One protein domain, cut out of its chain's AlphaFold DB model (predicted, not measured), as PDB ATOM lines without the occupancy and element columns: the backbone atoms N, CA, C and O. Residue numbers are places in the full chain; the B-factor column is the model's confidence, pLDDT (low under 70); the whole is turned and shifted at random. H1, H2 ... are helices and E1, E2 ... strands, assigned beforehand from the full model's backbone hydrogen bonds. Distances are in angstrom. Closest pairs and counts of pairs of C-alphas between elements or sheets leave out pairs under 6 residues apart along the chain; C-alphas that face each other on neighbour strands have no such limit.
ATOM      1  N   GLY A   4      15.806 -29.154  13.121       78.06
ATOM      2  CA  GLY A   4      14.939 -28.986  11.952       78.06
ATOM      3  C   GLY A   4      13.447 -29.085  12.280       78.06
ATOM      4  O   GLY A   4      12.666 -28.275  11.787       78.06
ATOM      5  N   GLU A   5      13.062 -30.011  13.159       79.06
ATOM      6  CA  GLU A   5      11.668 -30.209  13.579       79.06
ATOM      7  C   GLU A   5      11.181 -29.025  14.420       79.06
ATOM      8  O   GLU A   5      10.078 -28.521  14.226       79.06
ATOM      9  N   VAL A   6      12.037 -28.514  15.311       80.81
ATOM     10  CA  VAL A   6      11.746 -27.316  16.116       80.81
ATOM     11  C   VAL A   6      11.495 -26.106  15.218       80.81
ATOM     12  O   VAL A   6      10.530 -25.368  15.413       80.81
ATOM     13  N   LYS A   7      12.334 -25.917  14.195       82.75
ATOM     14  CA  LYS A   7      12.169 -24.824  13.232       82.75
ATOM     15  C   LYS A   7      10.845 -24.927  12.474       82.75
ATOM     16  O   LYS A   7      10.209 -23.903  12.233       82.75
ATOM     17  N   GLN A   8      10.438 -26.142  12.111       85.94
ATOM     18  CA  GLN A   8       9.162 -26.379  11.445       85.94
ATOM     19  C   GLN A   8       7.981 -26.011  12.352       85.94
ATOM     20  O   GLN A   8       7.123 -25.242  11.933       85.94
ATOM     21  N   VAL A   9       7.978 -26.468  13.608       85.12
ATOM     22  CA  VAL A   9       6.913 -26.140  14.571       85.12
ATOM     23  C   VAL A   9       6.809 -24.630  14.804       85.12
ATOM     24  O   VAL A   9       5.712 -24.073  14.788       85.12
ATOM     25  N   VAL A  10       7.938 -23.932  14.955       85.12
ATOM     26  CA  VAL A  10       7.952 -22.463  15.090       85.12
ATOM     27  C   VAL A  10       7.339 -21.781  13.862       85.12
ATOM     28  O   VAL A  10       6.579 -20.822  14.003       85.12
ATOM     29  N   GLN A  11       7.640 -22.276  12.660       87.19
ATOM     30  CA  GLN A  11       7.071 -21.742  11.424       87.19
ATOM     31  C   GLN A  11       5.553 -21.960  11.360       87.19
ATOM     32  O   GLN A  11       4.824 -21.022  11.049       87.19
ATOM     33  N   GLU A  12       5.074 -23.154  11.712       87.25
ATOM     34  CA  GLU A  12       3.643 -23.481  11.729       87.25
ATOM     35  C   GLU A  12       2.867 -22.597  12.714       87.25
ATOM     36  O   GLU A  12       1.797 -22.082  12.377       87.25
ATOM     37  N   ILE A  13       3.426 -22.344  13.902       82.06
ATOM     38  CA  ILE A  13       2.823 -21.426  14.877       82.06
ATOM     39  C   ILE A  13       2.768 -20.001  14.309       82.06
ATOM     40  O   ILE A  13       1.733 -19.343  14.401       82.06
ATOM     41  N   ASN A  14       3.848 -19.526  13.683       83.25
ATOM     42  CA  ASN A  14       3.876 -18.202  13.058       83.25
ATOM     43  C   ASN A  14       2.837 -18.061  11.936       83.25
ATOM     44  O   ASN A  14       2.167 -17.031  11.841       83.25
ATOM     45  N   ASP A  15       2.676 -19.084  11.101       85.19
ATOM     46  CA  ASP A  15       1.692 -19.076  10.018       85.19
ATOM     47  C   ASP A  15       0.258 -19.116  10.568       85.19
ATOM     48  O   ASP A  15      -0.620 -18.407  10.070       85.19
ATOM     49  N   PHE A  16       0.012 -19.867  11.645       81.69
ATOM     50  CA  PHE A  16      -1.273 -19.862  12.343       81.69
ATOM     51  C   PHE A  16      -1.611 -18.478  12.914       81.69
ATOM     52  O   PHE A  16      -2.712 -17.963  12.701       81.69
ATOM     53  N   ILE A  17      -0.655 -17.842  13.597       75.38
ATOM     54  CA  ILE A  17      -0.834 -16.518  14.199       75.38
ATOM     55  C   ILE A  17      -1.151 -15.464  13.130       75.38
ATOM     56  O   ILE A  17      -2.119 -14.715  13.282       75.38
ATOM     57  N   LYS A  18      -0.409 -15.449  12.012       74.56
ATOM     58  CA  LYS A  18      -0.646 -14.524  10.887       74.56
ATOM     59  C   LYS A  18      -2.053 -14.628  10.303       74.56
ATOM     60  O   LYS A  18      -2.599 -13.628   9.852       74.56
ATOM     61  N   ASN A  19      -2.639 -15.821  10.310       73.12
ATOM     62  CA  ASN A  19      -3.972 -16.060   9.756       73.12
ATOM     63  C   ASN A  19      -5.112 -15.734  10.739       73.12
ATOM     64  O   ASN A  19      -6.273 -15.717  10.336       73.12
ATOM     65  N   SER A  20      -4.803 -15.452  12.009       64.25
ATOM     66  CA  SER A  20      -5.787 -15.327  13.099       64.25
ATOM     67  C   SER A  20      -6.037 -13.873  13.552       64.25
ATOM     68  O   SER A  20      -6.490 -13.643  14.670       64.25
ATOM     69  N   MET A  21      -5.714 -12.882  12.710       61.53
ATOM     70  CA  MET A  21      -5.434 -11.492  13.107       61.53
ATOM     71  C   MET A  21      -6.448 -10.798  14.034       61.53
ATOM     72  O   MET A  21      -7.606 -10.564  13.689       61.53
ATOM     73  N   TRP A  22      -5.900 -10.296  15.140       56.50
ATOM     74  CA  TRP A  22      -6.282  -9.034  15.795       56.50
ATOM     75  C   TRP A  22      -5.060  -8.280  16.367       56.50
ATOM     76  O   TRP A  22      -5.199  -7.158  16.847       56.50
ATOM     77  N   PHE A  23      -3.861  -8.872  16.284       61.62
ATOM     78  CA  PHE A  23      -2.595  -8.329  16.772       61.62
ATOM     79  C   PHE A  23      -1.461  -8.976  15.965       61.62
ATOM     80  O   PHE A  23      -1.476 -10.200  15.800       61.62
ATOM     81  N   ASP A  24      -0.512  -8.197  15.442       73.94
ATOM     82  CA  ASP A  24       0.637  -8.763  14.734       73.94
ATOM     83  C   ASP A  24       1.542  -9.426  15.770       73.94
ATOM     84  O   ASP A  24       2.255  -8.734  16.491       73.94
ATOM     85  N   LEU A  25       1.482 -10.750  15.885       77.62
ATOM     86  CA  LEU A  25       2.327 -11.545  16.775       77.62
ATOM     87  C   LEU A  25       3.271 -12.420  15.937       77.62
ATOM     88  O   LEU A  25       2.889 -12.956  14.897       77.62
ATOM     89  N   GLU A  26       4.509 -12.580  16.389       83.31
ATOM     90  CA  GLU A  26       5.519 -13.419  15.744       83.31
ATOM     91  C   GLU A  26       6.456 -14.006  16.803       83.31
ATOM     92  O   GLU A  26       6.995 -13.287  17.646       83.31
ATOM     93  N   ILE A  27       6.707 -15.312  16.740       85.44
ATOM     94  CA  ILE A  27       7.824 -15.930  17.450       85.44
ATOM     95  C   ILE A  27       9.115 -15.445  16.796       85.44
ATOM     96  O   ILE A  27       9.416 -15.813  15.656       85.44
ATOM     97  N   LYS A  28       9.906 -14.659  17.531       85.88
ATOM     98  CA  LYS A  28      11.234 -14.227  17.079       85.88
ATOM     99  C   LYS A  28      12.345 -15.180  17.444       85.88
ATOM    100  O   LYS A  28      13.335 -15.252  16.717       85.88
ATOM    101  N   GLN A  29      12.204 -15.887  18.555       86.88
ATOM    102  CA  GLN A  29      13.288 -16.697  19.076       86.88
ATOM    103  C   GLN A  29      12.757 -17.912  19.817       86.88
ATOM    104  O   GLN A  29      11.783 -17.826  20.563       86.88
ATOM    105  N   TYR A  30      13.459 -19.022  19.623       88.81
ATOM    106  CA  TYR A  30      13.399 -20.179  20.497       88.81
ATOM    107  C   TYR A  30      14.822 -20.699  20.718       88.81
ATOM    108  O   TYR A  30      15.421 -21.266  19.804       88.81
ATOM    109  N   ILE A  31      15.396 -20.406  21.886       89.06
ATOM    110  CA  ILE A  31      16.766 -20.776  22.284       89.06
ATOM    111  C   ILE A  31      16.742 -21.105  23.778       89.06
ATOM    112  O   ILE A  31      16.046 -20.424  24.522       89.06
ATOM    113  N   ASP A  32      17.499 -22.121  24.204       89.38
ATOM    114  CA  ASP A  32      17.627 -22.527  25.614       89.38
ATOM    115  C   ASP A  32      16.268 -22.702  26.322       89.38
ATOM    116  O   ASP A  32      16.053 -22.213  27.430       89.38
ATOM    117  N   ASP A  33      15.322 -23.358  25.642       89.31
ATOM    118  CA  ASP A  33      13.944 -23.591  26.101       89.31
ATOM    119  C   ASP A  33      13.133 -22.310  26.403       89.31
ATOM    120  O   ASP A  33      12.062 -22.367  27.015       89.31
ATOM    121  N   GLU A  34      13.603 -21.141  25.956       92.69
ATOM    122  CA  GLU A  34      12.883 -19.870  26.023       92.69
ATOM    123  C   GLU A  34      12.240 -19.551  24.670       92.69
ATOM    124  O   GLU A  34      12.926 -19.372  23.661       92.69
ATOM    125  N   LEU A  35      10.908 -19.449  24.653       91.38
ATOM    126  CA  LEU A  35      10.129 -18.986  23.508       91.38
ATOM    127  C   LEU A  35       9.822 -17.498  23.676       91.38
ATOM    128  O   LEU A  35       9.121 -17.100  24.611       91.38
ATOM    129  N   CYS A  36      10.309 -16.685  22.744       90.31
ATOM    130  CA  CYS A  36      10.071 -15.250  22.725       90.31
ATOM    131  C   CYS A  36       9.133 -14.870  21.577       90.31
ATOM    132  O   CYS A  36       9.429 -15.114  20.401       90.31
ATOM    133  N   ILE A  37       8.005 -14.260  21.936       88.88
ATOM    134  CA  ILE A  37       6.989 -13.762  21.013       88.88
ATOM    135  C   ILE A  37       6.986 -12.242  21.085       88.88
ATOM    136  O   ILE A  37       6.841 -11.664  22.161       88.88
ATOM    137  N   TYR A  38       7.117 -11.596  19.935       88.75
ATOM    138  CA  TYR A  38       6.921 -10.161  19.801       88.75
ATOM    139  C   TYR A  38       5.549  -9.889  19.215       88.75
ATOM    140  O   TYR A  38       5.069 -10.657  18.385       88.75
ATOM    141  N   GLY A  39       4.943  -8.772  19.597       82.62
ATOM    142  CA  GLY A  39       3.823  -8.252  18.838       82.62
ATOM    143  C   GLY A  39       3.524  -6.789  19.061       82.62
ATOM    144  O   GLY A  39       4.091  -6.150  19.941       82.62
ATOM    145  N   GLY A  40       2.639  -6.251  18.237       78.00
ATOM    146  CA  GLY A  40       2.241  -4.850  18.296       78.00
ATOM    147  C   GLY A  40       1.272  -4.476  17.187       78.00
ATOM    148  O   GLY A  40       0.711  -5.336  16.505       78.00
ATOM    149  N   LEU A  41       1.114  -3.169  16.983       71.19
ATOM    150  CA  LEU A  41       0.421  -2.630  15.806       71.19
ATOM    151  C   LEU A  41       1.237  -2.800  14.515       71.19
ATOM    152  O   LEU A  41       0.699  -2.660  13.419       71.19
ATOM    153  N   SER A  42       2.542  -3.054  14.646       72.31
ATOM    154  CA  SER A  42       3.447  -3.369  13.546       72.31
ATOM    155  C   SER A  42       4.632  -4.196  14.039       72.31
ATOM    156  O   SER A  42       5.279  -3.840  15.021       72.31
ATOM    157  N   LEU A  43       5.016  -5.235  13.294       66.75
ATOM    158  CA  LEU A  43       6.246  -6.001  13.565       66.75
ATOM    159  C   LEU A  43       7.539  -5.201  13.337       66.75
ATOM    160  O   LEU A  43       8.612  -5.643  13.743       66.75
ATOM    161  N   SER A  44       7.468  -4.036  12.683       70.44
ATOM    162  CA  SER A  44       8.621  -3.134  12.555       70.44
ATOM    163  C   SER A  44       8.975  -2.451  13.880       70.44
ATOM    164  O   SER A  44      10.134  -2.096  14.081       70.44
ATOM    165  N   TYR A  45       7.995  -2.298  14.775       63.91
ATOM    166  CA  TYR A  45       8.142  -1.704  16.102       63.91
ATOM    167  C   TYR A  45       7.225  -2.448  17.080       63.91
ATOM    168  O   TYR A  45       6.112  -1.990  17.333       63.91
ATOM    169  N   PRO A  46       7.645  -3.622  17.582       69.44
ATOM    170  CA  PRO A  46       6.812  -4.401  18.483       69.44
ATOM    171  C   PRO A  46       6.612  -3.650  19.806       69.44
ATOM    172  O   PRO A  46       7.571  -3.200  20.431       69.44
ATOM    173  N   ASP A  47       5.356  -3.538  20.222       78.25
ATOM    174  CA  ASP A  47       4.935  -2.875  21.459       78.25
ATOM    175  C   ASP A  47       5.000  -3.824  22.670       78.25
ATOM    176  O   ASP A  47       5.014  -3.388  23.821       78.25
ATOM    177  N   ILE A  48       5.003  -5.136  22.412       83.12
ATOM    178  CA  ILE A  48       4.884  -6.198  23.407       83.12
ATOM    179  C   ILE A  48       5.937  -7.276  23.144       83.12
ATOM    180  O   ILE A  48       6.089  -7.767  22.026       83.12
ATOM    181  N   GLU A  49       6.614  -7.690  24.214       88.81
ATOM    182  CA  GLU A  49       7.485  -8.863  24.269       88.81
ATOM    183  C   GLU A  49       6.935  -9.837  25.319       88.81
ATOM    184  O   GLU A  49       6.725  -9.468  26.477       88.81
ATOM    185  N   ILE A  50       6.691 -11.084  24.915       86.81
ATOM    186  CA  ILE A  50       6.198 -12.159  25.777       86.81
ATOM    187  C   ILE A  50       7.239 -13.274  25.794       86.81
ATOM    188  O   ILE A  50       7.566 -13.841  24.751       86.81
ATOM    189  N   LYS A  51       7.732 -13.608  26.988       91.94
ATOM    190  CA  LYS A  51       8.710 -14.681  27.200       91.94
ATOM    191  C   LYS A  51       8.080 -15.844  27.938       91.94
ATOM    192  O   LYS A  51       7.606 -15.680  29.063       91.94
ATOM    193  N   PHE A  52       8.141 -17.018  27.331       91.31
ATOM    194  CA  PHE A  52       7.813 -18.280  27.975       91.31
ATOM    195  C   PHE A  52       9.110 -19.036  28.233       91.31
ATOM    196  O   PHE A  52       9.897 -19.231  27.312       91.31
ATOM    197  N   LYS A  53       9.330 -19.450  29.479       93.38
ATOM    198  CA  LYS A  53      10.493 -20.251  29.877       93.38
ATOM    199  C   LYS A  53      10.102 -21.711  30.008       93.38
ATOM    200  O   LYS A  53       8.943 -21.994  30.307       93.38
TER     201      LYS A  53
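What this domain is: This is residues 4 to 53 of the 61 residues of an uncharacterized protein of Lysinibacillus sp. SDF0037 (UniProt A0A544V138). A small meander sheet, E1 E2 E3, each strand the antiparallel neighbour of the one before, has one helix, H1, over one face at its E1 edge, running along the strands. The printed part has 50 residues, in the order H1 E1 E2 E3, class mixed. It is compact, with a radius of gyration of the C-alphas of 10.9 A, and rounded, spanning 29 by 21 by 15 A.

Where its parts are: E1, residues 24 to 31, is 21.5 A long; E2, residues 34 to 40, 20.0 A; E3, residues 48 to 52, 13.2 A, ending at C-alpha 52 (7.813, -18.280, 27.975). H1, residues 4 to 19, is 23.0 A long from C-alpha 4 (14.939, -28.986, 11.952).

How they stand to each other: E1 and E2 form a hairpin at 160 degrees, with N 26 and O 38 2.8 A apart, within hydrogen-bond range. E2 and E3 form a hairpin at 161 degrees, with N 37 and O 50 at 2.9 A, also within range. H1 is on the sheet at a height of 9.5 A, over E1, along it at 9 degrees on the local plane; their closest C-alphas, Asn 14 and Glu 26, are 5.7 A apart. In H1 every O i to N i+4 pair is within hydrogen-bond range.

The domain as a whole: The farthest C-alphas, Gly 4 and Leu 41, are 30.3 A apart. The printed part has no cut and no long link. Residues 20 to 23, 43 and 45 to 46 have pLDDT under 70.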